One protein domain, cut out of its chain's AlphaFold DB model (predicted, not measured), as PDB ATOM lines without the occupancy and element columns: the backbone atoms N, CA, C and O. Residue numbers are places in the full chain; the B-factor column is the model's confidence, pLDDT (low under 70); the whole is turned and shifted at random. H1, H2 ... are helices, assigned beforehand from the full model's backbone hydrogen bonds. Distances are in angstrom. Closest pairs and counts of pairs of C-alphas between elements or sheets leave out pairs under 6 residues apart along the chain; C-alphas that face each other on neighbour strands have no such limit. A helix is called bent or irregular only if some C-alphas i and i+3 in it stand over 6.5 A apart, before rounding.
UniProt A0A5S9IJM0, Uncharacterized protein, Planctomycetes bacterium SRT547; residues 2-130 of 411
ATOM      1  N   LEU A   2     521.514 335.767 575.781       70.75
ATOM      2  CA  LEU A   2     522.363 336.907 576.201       70.75
ATOM      3  C   LEU A   2     523.521 337.263 575.241       70.75
ATOM      4  O   LEU A   2     523.706 338.436 574.919       70.75
ATOM      5  N   LYS A   3     524.249 336.266 574.708       76.81
ATOM      6  CA  LYS A   3     525.333 336.490 573.724       76.81
ATOM      7  C   LYS A   3     524.844 337.199 572.447       76.81
ATOM      8  O   LYS A   3     525.532 338.069 571.925       76.81
ATOM      9  N   SER A   4     523.627 336.887 571.991       85.25
ATOM     10  CA  SER A   4     523.013 337.509 570.805       85.25
ATOM     11  C   SER A   4     522.634 338.974 571.055       85.25
ATOM     12  O   SER A   4     522.894 339.837 570.219       85.25
ATOM     13  N   VAL A   5     522.094 339.289 572.237       90.31
ATOM     14  CA  VAL A   5     521.760 340.672 572.624       90.31
ATOM     15  C   VAL A   5     523.020 341.531 572.743       90.31
ATOM     16  O   VAL A   5     523.048 342.656 572.242       90.31
ATOM     17  N   PHE A   6     524.080 340.998 573.357       91.44
ATOM     18  CA  PHE A   6     525.366 341.690 573.455       91.44
ATOM     19  C   PHE A   6     525.971 341.961 572.070       91.44
ATOM     20  O   PHE A   6     526.329 343.102 571.773       91.44
ATOM     21  N   ALA A   7     525.990 340.954 571.190       91.38
ATOM     22  CA  ALA A   7     526.469 341.099 569.817       91.38
ATOM     23  C   ALA A   7     525.721 342.195 569.042       91.38
ATOM     24  O   ALA A   7     526.348 343.055 568.419       91.38
ATOM     25  N   LYS A   8     524.385 342.233 569.151       93.81
ATOM     26  CA  LYS A   8     523.554 343.280 568.535       93.81
ATOM     27  C   LYS A   8     523.897 344.678 569.058       93.81
ATOM     28  O   LYS A   8     523.995 345.611 568.262       93.81
ATOM     29  N   LYS A   9     524.130 344.834 570.369       95.62
ATOM     30  CA  LYS A   9     524.526 346.122 570.970       95.62
ATOM     31  C   LYS A   9     525.889 346.596 570.460       95.62
ATOM     32  O   LYS A   9     526.026 347.766 570.104       95.62
ATOM     33  N   VAL A  10     526.878 345.703 570.384       95.81
ATOM     34  CA  VAL A  10     528.214 346.037 569.858       95.81
ATOM     35  C   VAL A  10     528.135 346.418 568.380       95.81
ATOM     36  O   VAL A  10     528.661 347.461 568.000       95.81
ATOM     37  N   ALA A  11     527.413 345.646 567.563       95.38
ATOM     38  CA  ALA A  11     527.211 345.943 566.145       95.38
ATOM     39  C   ALA A  11     526.509 347.295 565.922       95.38
ATOM     40  O   ALA A  11     526.936 348.085 565.079       95.38
ATOM     41  N   ALA A  12     525.467 347.604 566.704       96.50
ATOM     42  CA  ALA A  12     524.769 348.888 566.637       96.50
ATOM     43  C   ALA A  12     525.686 350.062 567.016       96.50
ATOM     44  O   ALA A  12     525.697 351.088 566.334       96.50
ATOM     45  N   LYS A  13     526.500 349.897 568.064       97.69
ATOM     46  CA  LYS A  13     527.462 350.912 568.508       97.69
ATOM     47  C   LYS A  13     528.583 351.126 567.490       97.69
ATOM     48  O   LYS A  13     528.923 352.272 567.209       97.69
ATOM     49  N   LEU A  14     529.097 350.050 566.892       96.75
ATOM     50  CA  LEU A  14     530.074 350.119 565.805       96.75
ATOM     51  C   LEU A  14     529.498 350.895 564.619       96.75
ATOM     52  O   LEU A  14     530.098 351.867 564.172       96.75
ATOM     53  N   ARG A  15     528.293 350.529 564.167       97.06
ATOM     54  CA  ARG A  15     527.597 351.228 563.082       97.06
ATOM     55  C   ARG A  15     527.411 352.716 563.385       97.06
ATOM     56  O   ARG A  15     527.662 353.537 562.508       97.06
ATOM     57  N   LYS A  16     527.010 353.063 564.614       97.25
ATOM     58  CA  LYS A  16     526.867 354.456 565.061       97.25
ATOM     59  C   LYS A  16     528.188 355.219 564.935       97.25
ATOM     60  O   LYS A  16     528.205 356.284 564.334       97.25
ATOM     61  N   TYR A  17     529.293 354.660 565.434       98.00
ATOM     62  CA  TYR A  17     530.603 355.306 565.321       98.00
ATOM     63  C   TYR A  17     531.059 355.498 563.875       98.00
ATOM     64  O   TYR A  17     531.629 356.539 563.575       98.00
ATOM     65  N   LEU A  18     530.771 354.553 562.978       95.75
ATOM     66  CA  LEU A  18     531.099 354.702 561.556       95.75
ATOM     67  C   LEU A  18     530.278 355.803 560.876       95.75
ATOM     68  O   LEU A  18     530.829 356.570 560.095       95.75
ATOM     69  N   ILE A  19     528.981 355.904 561.180       93.31
ATOM     70  CA  ILE A  19     528.109 356.961 560.638       93.31
ATOM     71  C   ILE A  19     528.551 358.342 561.139       93.31
ATOM     72  O   ILE A  19     528.580 359.292 560.366       93.31
ATOM     73  N   GLU A  20     528.942 358.438 562.411       96.31
ATOM     74  CA  GLU A  20     529.454 359.665 563.038       96.31
ATOM     75  C   GLU A  20     530.936 359.949 562.718       96.31
ATOM     76  O   GLU A  20     531.518 360.845 563.322       96.31
ATOM     77  N   GLN A  21     531.564 359.171 561.826       95.94
ATOM     78  CA  GLN A  21     532.979 359.290 561.434       95.94
ATOM     79  C   GLN A  21     533.981 359.226 562.607       95.94
ATOM     80  O   GLN A  21     535.091 359.747 562.548       95.94
ATOM     81  N   LYS A  22     533.619 358.541 563.696       96.81
ATOM     82  CA  LYS A  22     534.474 358.315 564.874       96.81
ATOM     83  C   LYS A  22     535.332 357.061 564.670       96.81
ATOM     84  O   LYS A  22     535.182 356.080 565.406       96.81
ATOM     85  N   TYR A  23     536.201 357.081 563.658       95.31
ATOM     86  CA  TYR A  23     536.925 355.897 563.172       95.31
ATOM     87  C   TYR A  23     537.820 355.237 564.228       95.31
ATOM     88  O   TYR A  23     537.756 354.019 564.382       95.31
ATOM     89  N   ASP A  24     538.538 356.004 565.053       94.44
ATOM     90  CA  ASP A  24     539.373 355.436 566.127       94.44
ATOM     91  C   ASP A  24     538.541 354.678 567.168       94.44
ATOM     92  O   ASP A  24     538.871 353.566 567.585       94.44
ATOM     93  N   LYS A  25     537.388 355.245 567.548       96.75
ATOM     94  CA  LYS A  25     536.449 354.594 568.476       96.75
ATOM     95  C   LYS A  25     535.850 353.335 567.853       96.75
ATOM     96  O   LYS A  25     535.668 352.339 568.552       96.75
ATOM     97  N   ALA A  26     535.559 353.369 566.553       95.94
ATOM     98  CA  ALA A  26     535.072 352.219 565.801       95.94
ATOM     99  C   ALA A  26     536.127 351.099 565.728       95.94
ATOM    100  O   ALA A  26     535.804 349.948 566.020       95.94
ATOM    101  N   LYS A  27     537.388 351.436 565.427       95.56
ATOM    102  CA  LYS A  27     538.517 350.498 565.361       95.56
ATOM    103  C   LYS A  27     538.776 349.824 566.702       95.56
ATOM    104  O   LYS A  27     538.834 348.598 566.769       95.56
ATOM    105  N   ASN A  28     538.838 350.609 567.777       95.94
ATOM    106  CA  ASN A  28     539.039 350.089 569.129       95.94
ATOM    107  C   ASN A  28     537.909 349.139 569.544       95.94
ATOM    108  O   ASN A  28     538.162 348.070 570.100       95.94
ATOM    109  N   LEU A  29     536.656 349.494 569.235       95.69
ATOM    110  CA  LEU A  29     535.507 348.632 569.504       95.69
ATOM    111  C   LEU A  29     535.558 347.335 568.681       95.69
ATOM    112  O   LEU A  29     535.232 346.270 569.202       95.69
ATOM    113  N   TYR A  30     535.969 347.415 567.417       94.81
ATOM    114  CA  TYR A  30     536.091 346.266 566.524       94.81
ATOM    115  C   TYR A  30     537.176 345.292 566.982       94.81
ATOM    116  O   TYR A  30     536.868 344.127 567.206       94.81
ATOM    117  N   ILE A  31     538.407 345.766 567.206       94.12
ATOM    118  CA  ILE A  31     539.537 344.929 567.649       94.12
ATOM    119  C   ILE A  31     539.202 344.218 568.964       94.12
ATOM    120  O   ILE A  31     539.447 343.022 569.102       94.12
ATOM    121  N   LYS A  32     538.562 344.923 569.905       95.19
ATOM    122  CA  LYS A  32     538.167 344.361 571.204       95.19
ATOM    123  C   LYS A  32     537.198 343.177 571.090       95.19
ATOM    124  O   LYS A  32     537.175 342.321 571.973       95.19
ATOM    125  N   HIS A  33     536.362 343.138 570.054       92.94
ATOM    126  CA  HIS A  33     535.231 342.212 569.992       92.94
ATOM    127  C   HIS A  33     535.227 341.267 568.785       92.94
ATOM    128  O   HIS A  33     534.467 340.298 568.811       92.94
ATOM    129  N   ILE A  34     536.072 341.490 567.774       90.88
ATOM    130  CA  ILE A  34     536.114 340.669 566.558       90.88
ATOM    131  C   ILE A  34     536.335 339.164 566.816       90.88
ATOM    132  O   ILE A  34     535.634 338.388 566.170       90.88
ATOM    133  N   PRO A  35     537.159 338.702 567.789       89.50
ATOM    134  CA  PRO A  35     537.333 337.261 568.015       89.50
ATOM    135  C   PRO A  35     536.072 336.573 568.559       89.50
ATOM    136  O   PRO A  35     535.927 335.362 568.456       89.50
ATOM    137  N   ASN A  36     535.156 337.347 569.153       90.38
ATOM    138  CA  ASN A  36     534.039 336.834 569.950       90.38
ATOM    139  C   ASN A  36     532.663 337.077 569.313       90.38
ATOM    140  O   ASN A  36     531.653 336.603 569.837       90.38
ATOM    141  N   ILE A  37     532.595 337.851 568.226       91.06
ATOM    142  CA  ILE A  37     531.340 338.231 567.569       91.06
ATOM    143  C   ILE A  37     531.438 337.920 566.069       91.06
ATOM    144  O   ILE A  37     531.890 338.768 565.291       91.06
ATOM    145  N   PRO A  38     530.977 336.729 565.640       88.94
ATOM    146  CA  PRO A  38     530.847 336.401 564.224       88.94
ATOM    147  C   PRO A  38     529.997 337.444 563.481       88.94
ATOM    148  O   PRO A  38     528.998 337.935 564.009       88.94
ATOM    149  N   GLY A  39     530.404 337.808 562.262       90.06
ATOM    150  CA  GLY A  39     529.691 338.783 561.422       90.06
ATOM    151  C   GLY A  39     529.911 340.259 561.787       90.06
ATOM    152  O   GLY A  39     529.328 341.143 561.159       90.06
ATOM    153  N   LEU A  40     530.771 340.581 562.766       90.75
ATOM    154  CA  LEU A  40     531.103 341.981 563.077       90.75
ATOM    155  C   LEU A  40     531.802 342.684 561.897       90.75
ATOM    156  O   LEU A  40     531.597 343.880 561.682       90.75
ATOM    157  N   ARG A  41     532.554 341.926 561.084       93.56
ATOM    158  CA  ARG A  41     533.121 342.379 559.803       93.56
ATOM    159  C   ARG A  41     532.039 342.915 558.858       93.56
ATOM    160  O   ARG A  41     532.181 343.998 558.296       93.56
ATOM    161  N   ASP A  42     530.897 342.233 558.777       95.31
ATOM    162  CA  ASP A  42     529.799 342.607 557.875       95.31
ATOM    163  C   ASP A  42     529.155 343.948 558.237       95.31
ATOM    164  O   ASP A  42     528.436 344.540 557.429       95.31
ATOM    165  N   VAL A  43     529.357 344.441 559.462       95.69
ATOM    166  CA  VAL A  43     528.836 345.744 559.885       95.69
ATOM    167  C   VAL A  43     529.558 346.861 559.144       95.69
ATOM    168  O   VAL A  43     528.900 347.670 558.490       95.69
ATOM    169  N   TRP A  44     530.890 346.905 559.213       96.00
ATOM    170  CA  TRP A  44     531.644 347.972 558.559       96.00
ATOM    171  C   TRP A  44     531.640 347.802 557.037       96.00
ATOM    172  O   TRP A  44     531.494 348.802 556.342       96.00
ATOM    173  N   VAL A  45     531.653 346.564 556.518       96.19
ATOM    174  CA  VAL A  45     531.525 346.292 555.072       96.19
ATOM    175  C   VAL A  45     530.206 346.843 554.518       96.19
ATOM    176  O   VAL A  45     530.188 347.464 553.454       96.19
ATOM    177  N   ARG A  46     529.086 346.675 555.238       96.62
ATOM    178  CA  ARG A  46     527.791 347.246 554.828       96.62
ATOM    179  C   ARG A  46     527.791 348.771 554.850       96.62
ATOM    180  O   ARG A  46     527.218 349.378 553.948       96.62
ATOM    181  N   VAL A  47     528.414 349.392 555.854       96.50
ATOM    182  CA  VAL A  47     528.521 350.860 555.913       96.50
ATOM    183  C   VAL A  47     529.411 351.379 554.784       96.50
ATOM    184  O   VAL A  47     529.004 352.301 554.090       96.50
ATOM    185  N   TYR A  48     530.553 350.739 554.536       96.88
ATOM    186  CA  TYR A  48     531.437 351.037 553.408       96.88
ATOM    187  C   TYR A  48     530.685 350.991 552.067       96.88
ATOM    188  O   TYR A  48     530.671 351.974 551.329       96.88
ATOM    189  N   ARG A  49     529.976 349.888 551.779       96.31
ATOM    190  CA  ARG A  49     529.192 349.738 550.537       96.31
ATOM    191  C   ARG A  49     528.090 350.789 550.414       96.31
ATOM    192  O   ARG A  49     527.830 351.276 549.319       96.31
ATOM    193  N   LYS A  50     527.450 351.148 551.531       96.62
ATOM    194  CA  LYS A  50     526.453 352.223 551.562       96.62
ATOM    195  C   LYS A  50     527.089 353.571 551.195       96.62
ATOM    196  O   LYS A  50     526.553 354.252 550.332       96.62
ATOM    197  N   LYS A  51     528.244 353.905 551.777       96.75
ATOM    198  CA  LYS A  51     528.982 355.145 551.487       96.75
ATOM    199  C   LYS A  51     529.429 355.245 550.031       96.75
ATOM    200  O   LYS A  51     529.242 356.292 549.425       96.75
ATOM    201  N   LEU A  52     529.910 354.143 549.451       93.56
ATOM    202  CA  LEU A  52     530.170 354.060 548.010       93.56
ATOM    203  C   LEU A  52     528.925 354.388 547.176       93.56
ATOM    204  O   LEU A  52     528.995 355.212 546.275       93.56
ATOM    205  N   LYS A  53     527.781 353.761 547.485       95.00
ATOM    206  CA  LYS A  53     526.526 353.977 546.744       95.00
ATOM    207  C   LYS A  53     526.014 355.418 546.860       95.00
ATOM    208  O   LYS A  53     525.383 355.912 545.935       95.00
ATOM    209  N   GLU A  54     526.267 356.071 547.991       95.69
ATOM    210  CA  GLU A  54     525.895 357.469 548.248       95.69
ATOM    211  C   GLU A  54     526.872 358.486 547.626       95.69
ATOM    212  O   GLU A  54     526.624 359.684 547.713       95.69
ATOM    213  N   GLY A  55     527.981 358.041 547.023       93.19
ATOM    214  CA  GLY A  55     529.018 358.922 546.476       93.19
ATOM    215  C   GLY A  55     529.946 359.545 547.529       93.19
ATOM    216  O   GLY A  55     530.831 360.330 547.190       93.19
ATOM    217  N   ASP A  56     529.805 359.179 548.808       96.00
ATOM    218  CA  ASP A  56     530.678 359.615 549.906       96.00
ATOM    219  C   ASP A  56     531.954 358.757 549.937       96.00
ATOM    220  O   ASP A  56     532.219 357.957 550.843       96.00
ATOM    221  N   HIS A  57     532.735 358.891 548.865       96.62
ATOM    222  CA  HIS A  57     533.927 358.092 548.620       96.62
ATOM    223  C   HIS A  57     535.032 358.352 549.653       96.62
ATOM    224  O   HIS A  57     535.755 357.427 550.015       96.62
ATOM    225  N   LEU A  58     535.144 359.576 550.185       95.12
ATOM    226  CA  LEU A  58     536.144 359.897 551.208       95.12
ATOM    227  C   LEU A  58     535.880 359.125 552.508       95.12
ATOM    228  O   LEU A  58     536.802 358.534 553.071       95.12
ATOM    229  N   SER A  59     534.623 359.064 552.960       95.56
ATOM    230  CA  SER A  59     534.268 358.249 554.126       95.56
ATOM    231  C   SER A  59     534.478 356.759 553.856       95.56
ATOM    232  O   SER A  59     534.932 356.039 554.742       95.56
ATOM    233  N   ALA A  60     534.198 356.286 552.636       96.31
ATOM    234  CA  ALA A  60     534.464 354.902 552.253       96.31
ATOM    235  C   ALA A  60     535.966 354.554 552.344       96.31
ATOM    236  O   ALA A  60     536.311 353.540 552.951       96.31
ATOM    237  N   ILE A  61     536.855 355.419 551.839       94.31
ATOM    238  CA  ILE A  61     538.316 355.258 551.969       94.31
ATOM    239  C   ILE A  61     538.733 355.217 553.441       94.31
ATOM    240  O   ILE A  61     539.434 354.292 553.844       94.31
ATOM    241  N   ASN A  62     538.265 356.164 554.261       94.81
ATOM    242  CA  ASN A  62     538.620 356.210 555.682       94.81
ATOM    243  C   ASN A  62     538.181 354.934 556.422       94.81
ATOM    244  O   ASN A  62     538.925 354.410 557.252       94.81
ATOM    245  N   ILE A  63     536.998 354.390 556.107       95.38
ATOM    246  CA  ILE A  63     536.543 353.102 556.652       95.38
ATOM    247  C   ILE A  63     537.498 351.981 556.215       95.38
ATOM    248  O   ILE A  63     537.957 351.220 557.064       95.38
ATOM    249  N   ALA A  64     537.828 351.890 554.925       94.06
ATOM    250  CA  ALA A  64     538.742 350.873 554.408       94.06
ATOM    251  C   ALA A  64     540.116 350.931 555.101       94.06
ATOM    252  O   ALA A  64     540.553 349.935 555.669       94.06
ATOM    253  N   GLU A  65     540.746 352.108 555.158       90.75
ATOM    254  CA  GLU A  65     542.041 352.326 555.828       90.75
ATOM    255  C   GLU A  65     541.999 351.973 557.325       90.75
ATOM    256  O   GLU A  65     542.987 351.493 557.889       90.75
ATOM    257  N   THR A  66     540.846 352.163 557.974       92.38
ATOM    258  CA  THR A  66     540.662 351.872 559.402       92.38
ATOM    259  C   THR A  66     540.655 350.371 559.704       92.38
ATOM    260  O   THR A  66     541.261 349.959 560.702       92.38
ATOM    261  N   PHE A  67     539.964 349.562 558.888       92.31
ATOM    262  CA  PHE A  67     539.721 348.137 559.170       92.31
ATOM    263  C   PHE A  67     540.575 347.189 558.336       92.31
ATOM    264  O   PHE A  67     541.226 346.307 558.891       92.31
ATOM    265  N   GLU A  68     540.562 347.352 557.017       86.00
ATOM    266  CA  GLU A  68     541.239 346.479 556.062       86.00
ATOM    267  C   GLU A  68     541.849 347.357 554.973       86.00
ATOM    268  O   GLU A  68     541.263 347.551 553.906       86.00
ATOM    269  N   ASN A  69     543.037 347.894 555.269       82.62
ATOM    270  CA  ASN A  69     543.844 348.723 554.373       82.62
ATOM    271  C   ASN A  69     544.411 347.886 553.209       82.62
ATOM    272  O   ASN A  69     545.614 347.673 553.080       82.62
ATOM    273  N   THR A  70     543.514 347.336 552.398       78.12
ATOM    274  CA  THR A  70     543.818 346.514 551.234       78.12
ATOM    275  C   THR A  70     543.251 347.179 549.988       78.12
ATOM    276  O   THR A  70     542.274 347.934 550.031       78.12
ATOM    277  N   ARG A  71     543.858 346.878 548.839       76.44
ATOM    278  CA  ARG A  71     543.465 347.466 547.552       76.44
ATOM    279  C   ARG A  71     541.999 347.214 547.209       76.44
ATOM    280  O   ARG A  71     541.342 348.127 546.723       76.44
ATOM    281  N   GLN A  72     541.482 346.026 547.530       85.81
ATOM    282  CA  GLN A  72     540.086 345.647 547.295       85.81
ATOM    283  C   GLN A  72     539.086 346.675 547.851       85.81
ATOM    284  O   GLN A  72     538.042 346.905 547.240       85.81
ATOM    285  N   TRP A  73     539.397 347.300 548.991       88.88
ATOM    286  CA  TRP A  73     538.509 348.253 549.659       88.88
ATOM    287  C   TRP A  73     538.861 349.720 549.402       88.88
ATOM    288  O   TRP A  73     538.030 350.587 549.628       88.88
ATOM    289  N   ILE A  74     540.072 350.037 548.943       89.31
ATOM    290  CA  ILE A  74     540.467 351.434 548.698       89.31
ATOM    291  C   ILE A  74     540.224 351.827 547.245       89.31
ATOM    292  O   ILE A  74     539.683 352.901 546.980       89.31
ATOM    293  N   VAL A  75     540.601 350.950 546.311       85.31
ATOM    294  CA  VAL A  75     540.647 351.259 544.879       85.31
ATOM    295  C   VAL A  75     539.299 351.752 544.339       85.31
ATOM    296  O   VAL A  75     539.309 352.786 543.673       85.31
ATOM    297  N   PRO A  76     538.138 351.126 544.630       91.44
ATOM    298  CA  PRO A  76     536.869 351.584 544.061       91.44
ATOM    299  C   PRO A  76     536.509 353.020 544.473       91.44
ATOM    300  O   PRO A  76     536.204 353.847 543.619       91.44
ATOM    301  N   ALA A  77     536.606 353.341 545.766       94.12
ATOM    302  CA  ALA A  77     536.275 354.667 546.288       94.12
ATOM    303  C   ALA A  77     537.264 355.740 545.805       94.12
ATOM    304  O   ALA A  77     536.862 356.821 545.379       94.12
ATOM    305  N   ALA A  78     538.562 355.426 545.849       92.62
ATOM    306  CA  ALA A  78     539.614 356.317 545.380       92.62
ATOM    307  C   ALA A  78     539.472 356.644 543.894       92.62
ATOM    308  O   ALA A  78     539.597 357.808 543.522       92.62
ATOM    309  N   THR A  79     539.151 355.636 543.076       90.06
ATOM    310  CA  THR A  79     538.885 355.806 541.644       90.06
ATOM    311  C   THR A  79     537.806 356.859 541.457       90.06
ATOM    312  O   THR A  79     538.101 357.917 540.915       90.06
ATOM    313  N   SER A  80     536.603 356.641 541.994       94.06
ATOM    314  CA  SER A  80     535.487 357.574 541.820       94.06
ATOM    315  C   SER A  80     535.805 358.994 542.297       94.06
ATOM    316  O   SER A  80     535.426 359.965 541.650       94.06
ATOM    317  N   LEU A  81     536.531 359.137 543.409       94.75
ATOM    318  CA  LEU A  81     536.874 360.445 543.964       94.75
ATOM    319  C   LEU A  81     537.882 361.213 543.087       94.75
ATOM    320  O   LEU A  81     537.754 362.427 542.923       94.75
ATOM    321  N   VAL A  82     538.839 360.511 542.468       91.44
ATOM    322  CA  VAL A  82     539.727 361.092 541.450       91.44
ATOM    323  C   VAL A  82     538.946 361.455 540.187       91.44
ATOM    324  O   VAL A  82     539.139 362.553 539.668       91.44
ATOM    325  N   GLN A  83     538.031 360.594 539.726       92.38
ATOM    326  CA  GLN A  83     537.174 360.888 538.568       92.38
ATOM    327  C   GLN A  83     536.378 362.174 538.778       92.38
ATOM    328  O   GLN A  83     536.388 363.045 537.916       92.38
ATOM    329  N   THR A  84     535.750 362.333 539.947       93.69
ATOM    330  CA  THR A  84     535.027 363.561 540.294       93.69
ATOM    331  C   THR A  84     535.941 364.783 540.234       93.69
ATOM    332  O   THR A  84     535.571 365.784 539.632       93.69
ATOM    333  N   ALA A  85     537.150 364.707 540.802       92.81
ATOM    334  CA  ALA A  85     538.094 365.823 540.768       92.81
ATOM    335  C   ALA A  85     538.537 366.176 539.334       92.81
ATOM    336  O   ALA A  85     538.609 367.355 538.994       92.81
ATOM    337  N   LEU A  86     538.795 365.174 538.487       90.56
ATOM    338  CA  LEU A  86     539.152 365.371 537.078       90.56
ATOM    339  C   LEU A  86     538.012 366.021 536.285       90.56
ATOM    340  O   LEU A  86     538.242 367.021 535.609       90.56
ATOM    341  N   CYS A  87     536.788 365.501 536.408       90.50
ATOM    342  CA  CYS A  87     535.611 366.035 535.714       90.50
ATOM    343  C   CYS A  87     535.261 367.466 536.154       90.50
ATOM    344  O   CYS A  87     534.776 368.250 535.344       90.50
ATOM    345  N   SER A  88     535.546 367.827 537.409       91.88
ATOM    346  CA  SER A  88     535.355 369.187 537.936       91.88
ATOM    347  C   SER A  88     536.511 370.148 537.618       91.88
ATOM    348  O   SER A  88     536.476 371.305 538.034       91.88
ATOM    349  N   GLY A  89     537.564 369.699 536.923       90.38
ATOM    350  CA  GLY A  89     538.749 370.515 536.634       90.38
ATOM    351  C   GLY A  89     539.657 370.783 537.845       90.38
ATOM    352  O   GLY A  89     540.578 371.596 537.763       90.38
ATOM    353  N   GLU A  90     539.452 370.087 538.967       92.44
ATOM    354  CA  GLU A  90     540.264 370.180 540.187       92.44
ATOM    355  C   GLU A  90     541.571 369.363 540.048       92.44
ATOM    356  O   GLU A  90     541.874 368.485 540.859       92.44
ATOM    357  N   TYR A  91     542.376 369.631 539.012       89.25
ATOM    358  CA  TYR A  91     543.533 368.797 538.634       89.25
ATOM    359  C   TYR A  91     544.591 368.646 539.733       89.25
ATOM    360  O   TYR A  91     545.151 367.565 539.906       89.25
ATOM    361  N   LYS A  92     544.831 369.702 540.522       87.88
ATOM    362  CA  LYS A  92     545.748 369.650 541.669       87.88
ATOM    363  C   LYS A  92     545.278 368.634 542.714       87.88
ATOM    364  O   LYS A  92     546.059 367.809 543.176       87.88
ATOM    365  N   LYS A  93     543.987 368.658 543.045       90.19
ATOM    366  CA  LYS A  93     543.377 367.717 543.988       90.19
ATOM    367  C   LYS A  93     543.372 366.304 543.421       90.19
ATOM    368  O   LYS A  93     543.725 365.378 544.140       90.19
ATOM    369  N   ALA A  94     543.035 366.129 542.141       89.56
ATOM    370  CA  ALA A  94     543.125 364.830 541.472       89.56
ATOM    371  C   ALA A  94     544.538 364.242 541.623       89.56
ATOM    372  O   ALA A  94     544.694 363.123 542.108       89.56
ATOM    373  N   LYS A  95     545.570 365.037 541.325       84.06
ATOM    374  CA  LYS A  95     546.972 364.653 541.509       84.06
ATOM    375  C   LYS A  95     547.293 364.267 542.953       84.06
ATOM    376  O   LYS A  95     547.891 363.215 543.160       84.06
ATOM    377  N   GLU A  96     546.896 365.071 543.942       84.81
ATOM    378  CA  GLU A  96     547.099 364.781 545.374       84.81
ATOM    379  C   GLU A  96     546.436 363.460 545.799       84.81
ATOM    380  O   GLU A  96     547.031 362.650 546.512       84.81
ATOM    381  N   LEU A  97     545.219 363.210 545.321       85.94
ATOM    382  CA  LEU A  97     544.472 361.983 545.591       85.94
ATOM    383  C   LEU A  97     545.138 360.761 544.988       85.94
ATOM    384  O   LEU A  97     545.208 359.717 545.636       85.94
ATOM    385  N   LEU A  98     545.671 360.907 543.783       80.19
ATOM    386  CA  LEU A  98     546.425 359.856 543.136       80.19
ATOM    387  C   LEU A  98     547.726 359.550 543.897       80.19
ATOM    388  O   LEU A  98     548.066 358.373 544.021       80.19
ATOM    389  N   VAL A  99     548.391 360.552 544.520       74.06
ATOM    390  CA  VAL A  99     549.545 360.303 545.435       74.06
ATOM    391  C   VAL A  99     549.099 359.356 546.530       74.06
ATOM    392  O   VAL A  99     549.786 358.399 546.908       74.06
ATOM    393  N   LYS A 100     547.929 359.676 547.076       80.56
ATOM    394  CA  LYS A 100     547.447 359.115 548.317       80.56
ATOM    395  C   LYS A 100     546.740 357.786 548.122       80.56
ATOM    396  O   LYS A 100     546.748 356.991 549.049       80.56
ATOM    397  N   HIS A 101     546.204 357.443 546.957       82.69
ATOM    398  CA  HIS A 101     545.394 356.231 546.826       82.69
ATOM    399  C   HIS A 101     545.614 355.509 545.489       82.69
ATOM    400  O   HIS A 101     545.715 356.159 544.453       82.69
ATOM    401  N   PRO A 102     545.700 354.163 545.487       78.19
ATOM    402  CA  PRO A 102     545.649 353.399 544.245       78.19
ATOM    403  C   PRO A 102     544.262 353.537 543.601       78.19
ATOM    404  O   PRO A 102     543.254 353.581 544.307       78.19
ATOM    405  N   VAL A 103     544.208 353.555 542.271       81.81
ATOM    406  CA  VAL A 103     542.971 353.691 541.482       81.81
ATOM    407  C   VAL A 103     542.894 352.634 540.379       81.81
ATOM    408  O   VAL A 103     543.905 352.029 540.013       81.81
ATOM    409  N   HIS A 104     541.697 352.400 539.838       79.12
ATOM    410  CA  HIS A 104     541.510 351.592 538.640       79.12
ATOM    411  C   HIS A 104     542.017 352.365 537.433       79.12
ATOM    412  O   HIS A 104     541.430 353.355 537.005       79.12
ATOM    413  N   TYR A 105     543.111 351.873 536.871       68.62
ATOM    414  CA  TYR A 105     543.810 352.551 535.795       68.62
ATOM    415  C   TYR A 105     542.983 352.724 534.529       68.62
ATOM    416  O   TYR A 105     542.915 353.834 534.018       68.62
ATOM    417  N   PHE A 106     542.313 351.672 534.047       70.06
ATOM    418  CA  PHE A 106     541.493 351.773 532.834       70.06
ATOM    419  C   PHE A 106     540.387 352.821 532.992       70.06
ATOM    420  O   PHE A 106     540.178 353.640 532.110       70.06
ATOM    421  N   SER A 107     539.792 352.909 534.182       78.25
ATOM    422  CA  SER A 107     538.814 353.948 534.500       78.25
ATOM    423  C   SER A 107     539.406 355.364 534.539       78.25
ATOM    424  O   SER A 107     538.667 356.327 534.346       78.25
ATOM    425  N   MET A 108     540.707 355.522 534.822       82.62
ATOM    426  CA  MET A 108     541.401 356.814 534.713       82.62
ATOM    427  C   MET A 108     541.732 357.136 533.260       82.62
ATOM    428  O   MET A 108     541.470 358.251 532.822       82.62
ATOM    429  N   LEU A 109     542.278 356.160 532.531       71.88
ATOM    430  CA  LEU A 109     542.611 356.242 531.109       71.88
ATOM    431  C   LEU A 109     541.407 356.737 530.300       71.88
ATOM    432  O   LEU A 109     541.537 357.715 529.567       71.88
ATOM    433  N   ASP A 110     540.236 356.129 530.502       78.06
ATOM    434  CA  ASP A 110     539.008 356.498 529.796       78.06
ATOM    435  C   ASP A 110     538.667 357.981 529.984       78.06
ATOM    436  O   ASP A 110     538.419 358.683 529.009       78.06
ATOM    437  N   ILE A 111     538.719 358.490 531.217       84.81
ATOM    438  CA  ILE A 111     538.385 359.893 531.512       84.81
ATOM    439  C   ILE A 111     539.446 360.837 530.982       84.81
ATOM    440  O   ILE A 111     539.131 361.821 530.322       84.81
ATOM    441  N   LEU A 112     540.707 360.559 531.276       81.31
ATOM    442  CA  LEU A 112     541.790 361.446 530.901       81.31
ATOM    443  C   LEU A 112     541.958 361.516 529.375       81.31
ATOM    444  O   LEU A 112     542.245 362.591 528.864       81.31
ATOM    445  N   SER A 113     541.699 360.427 528.640       79.62
ATOM    446  CA  SER A 113     541.700 360.428 527.167       79.62
ATOM    447  C   SER A 113     540.653 361.371 526.555       79.62
ATOM    448  O   SER A 113     540.819 361.835 525.429       79.62
ATOM    449  N   GLN A 114     539.596 361.695 527.307       84.56
ATOM    450  CA  GLN A 114     538.546 362.632 526.902       84.56
ATOM    451  C   GLN A 114     538.880 364.086 527.271       84.56
ATOM    452  O   GLN A 114     538.234 365.015 526.777       84.56
ATOM    453  N   LEU A 115     539.878 364.315 528.129       84.31
ATOM    454  CA  LEU A 115     540.278 365.656 528.542       84.31
ATOM    455  C   LEU A 115     541.192 366.283 527.488       84.31
ATOM    456  O   LEU A 115     542.237 365.746 527.125       84.31
ATOM    457  N   LYS A 116     540.832 367.482 527.023       78.75
ATOM    458  CA  LYS A 116     541.718 368.270 526.159       78.75
ATOM    459  C   LYS A 116     542.907 368.793 526.975       78.75
ATOM    460  O   LYS A 116     542.706 369.188 528.125       78.75
ATOM    461  N   PRO A 117     544.118 368.875 526.391       65.38
ATOM    462  CA  PRO A 117     545.274 369.464 527.060       65.38
ATOM    463  C   PRO A 117     544.943 370.874 527.565       65.38
ATOM    464  O   PRO A 117     544.740 371.801 526.782       65.38
ATOM    465  N   ALA A 118     544.842 371.039 528.884       63.19
ATOM    466  CA  ALA A 118     544.610 372.339 529.504       63.19
ATOM    467  C   ALA A 118     545.939 373.083 529.695       63.19
ATOM    468  O   ALA A 118     547.009 372.480 529.730       63.19
ATOM    469  N   LYS A 119     545.875 374.399 529.948       70.06
ATOM    470  CA  LYS A 119     547.028 375.187 530.439       70.06
ATOM    471  C   LYS A 119     547.548 374.717 531.813       70.06
ATOM    472  O   LYS A 119     548.569 375.213 532.277       70.06
ATOM    473  N   SER A 120     546.839 373.803 532.484       81.19
ATOM    474  CA  SER A 120     547.254 373.232 533.765       81.19
ATOM    475  C   SER A 120     548.467 372.322 533.572       81.19
ATOM    476  O   SER A 120     548.390 371.310 532.875       81.19
ATOM    477  N   SER A 121     549.572 372.662 534.236       78.00
ATOM    478  CA  SER A 121     550.759 371.807 534.309       78.00
ATOM    479  C   SER A 121     550.441 370.440 534.917       78.00
ATOM    480  O   SER A 121     550.984 369.441 534.456       78.00
ATOM    481  N   ASP A 122     549.526 370.376 535.890       78.25
ATOM    482  CA  ASP A 122     549.091 369.116 536.491       78.25
ATOM    483  C   ASP A 122     548.355 368.240 535.474       78.25
ATOM    484  O   ASP A 122     548.733 367.085 535.314       78.25
ATOM    485  N   LEU A 123     547.374 368.768 534.725       77.88
ATOM    486  CA  LEU A 123     546.705 367.973 533.686       77.88
ATOM    487  C   LEU A 123     547.677 367.531 532.589       77.88
ATOM    488  O   LEU A 123     547.595 366.395 532.141       77.88
ATOM    489  N   LYS A 124     548.608 368.398 532.176       75.00
ATOM    490  CA  LYS A 124     549.623 368.039 531.180       75.00
ATOM    491  C   LYS A 124     550.484 366.862 531.651       75.00
ATOM    492  O   LYS A 124     550.592 365.881 530.927       75.00
ATOM    493  N   MET A 125     551.014 366.932 532.876       70.88
ATOM    494  CA  MET A 125     551.750 365.818 533.485       70.88
ATOM    495  C   MET A 125     550.902 364.551 533.552       70.88
ATOM    496  O   MET A 125     551.420 363.452 533.374       70.88
ATOM    497  N   MET A 126     549.605 364.706 533.835       74.69
ATOM    498  CA  MET A 126     548.697 363.579 533.864       74.69
ATOM    499  C   MET A 126     548.562 362.961 532.464       74.69
ATOM    500  O   MET A 126     548.902 361.803 532.297       74.69
ATOM    501  N   LEU A 127     548.182 363.724 531.439       72.06
ATOM    502  CA  LEU A 127     548.015 363.228 530.066       72.06
ATOM    503  C   LEU A 127     549.275 362.564 529.484       72.06
ATOM    504  O   LEU A 127     549.171 361.522 528.847       72.06
ATOM    505  N   GLU A 128     550.459 363.117 529.752       67.94
ATOM    506  CA  GLU A 128     551.747 362.531 529.334       67.94
ATOM    507  C   GLU A 128     551.994 361.142 529.954       67.94
ATOM    508  O   GLU A 128     552.690 360.309 529.386       67.94
ATOM    509  N   SER A 129     551.384 360.849 531.102       62.72
ATOM    510  CA  SER A 129     551.510 359.567 531.798       62.72
ATOM    511  C   SER A 129     550.583 358.461 531.249       62.72
ATOM    512  O   SER A 129     550.507 357.365 531.814       62.72
ATOM    513  N   ILE A 130     549.812 358.758 530.211       63.22
ATOM    514  CA  ILE A 130     548.756 357.896 529.655       63.22
ATOM    515  C   ILE A 130     549.173 357.321 528.302       63.22
ATOM    516  O   ILE A 130     548.487 356.461 527.746       63.22
TER     517      ILE A 130
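AT A GLANCE: This is residues 2 to 130 of the 411 residues of an uncharacterized protein of Planctomycetes bacterium SRT547 (UniProt A0A5S9IJM0). This is a long rod of eight helices, the chain folding back and forth from H1 at one end to H8 at the other. H1, H3, H5 and H7 follow one another along one side, H2, H4 and H6 along the other, and H8 caps the far end at a steep angle. The printed part has 129 residues with eight named helices, H1 to H8 in chain order, and no named strand: all helix. It is loose, with a radius of gyration of the C-alphas of 18.1 A and spans of 64 by 22 by 21 A.

HOW THE PARTS SIT: H1, residues 2 to 19, forms a hairpin with H2, residues 23 to 36, at 23 degrees; their closest C-alphas, Leu 14 and Ala 26, are 5.4 A apart. H3, residues 41 to 53, and H4, residues 57 to 67, form another, closest at C-alphas Tyr 48 and Ala 60, 5.0 A. H5, residues 71 to 87, forms hairpins with H4, closest at C-alphas His 57 and Ala 77, 4.8 A, and with H6, residues 91 to 100, closest at C-alphas Val 82 and Ala 94, 5.1 A. H1 to H5 are an up-and-down bundle, each running against the one before. H7, residues 105 to 114, touches H5, the same way at 7 degrees, closest at C-alphas Gln 83 and Met 108, 7.0 A; it is apart from H6. H8, residues 121 to 128, touches H6 at a steep 66 degrees, closest at C-alphas Tyr 91 and Leu 123, 5.9 A. Every O i to N i+4 pair is within hydrogen-bond range in H1, H3, H4, H6 and H8; H2 has 8 of 10, H5 11 of 13, H7 4 of 6.

IN THESE COORDINATES: H1 begins at C-alpha 2 (522.363, 336.907, 576.201) and is 26.0 A long; H5 is 23.4 A, H2 20.4 A. H2 is irregular, C-alphas 32 and 35 being 7.8 A apart, and H5 only just, C-alphas 73 and 76 being 6.7 A apart. H8 ends at C-alpha 128 (551.747, 362.531, 529.334).

THE WHOLE: The two C-alphas farthest apart, Leu 2 and Lys 119, are 64.6 A apart. The printed part has no cut; the link H7 to H8 is short, the others tight. Residues 105, 117 to 118 and 128 to 130 have pLDDT under 70.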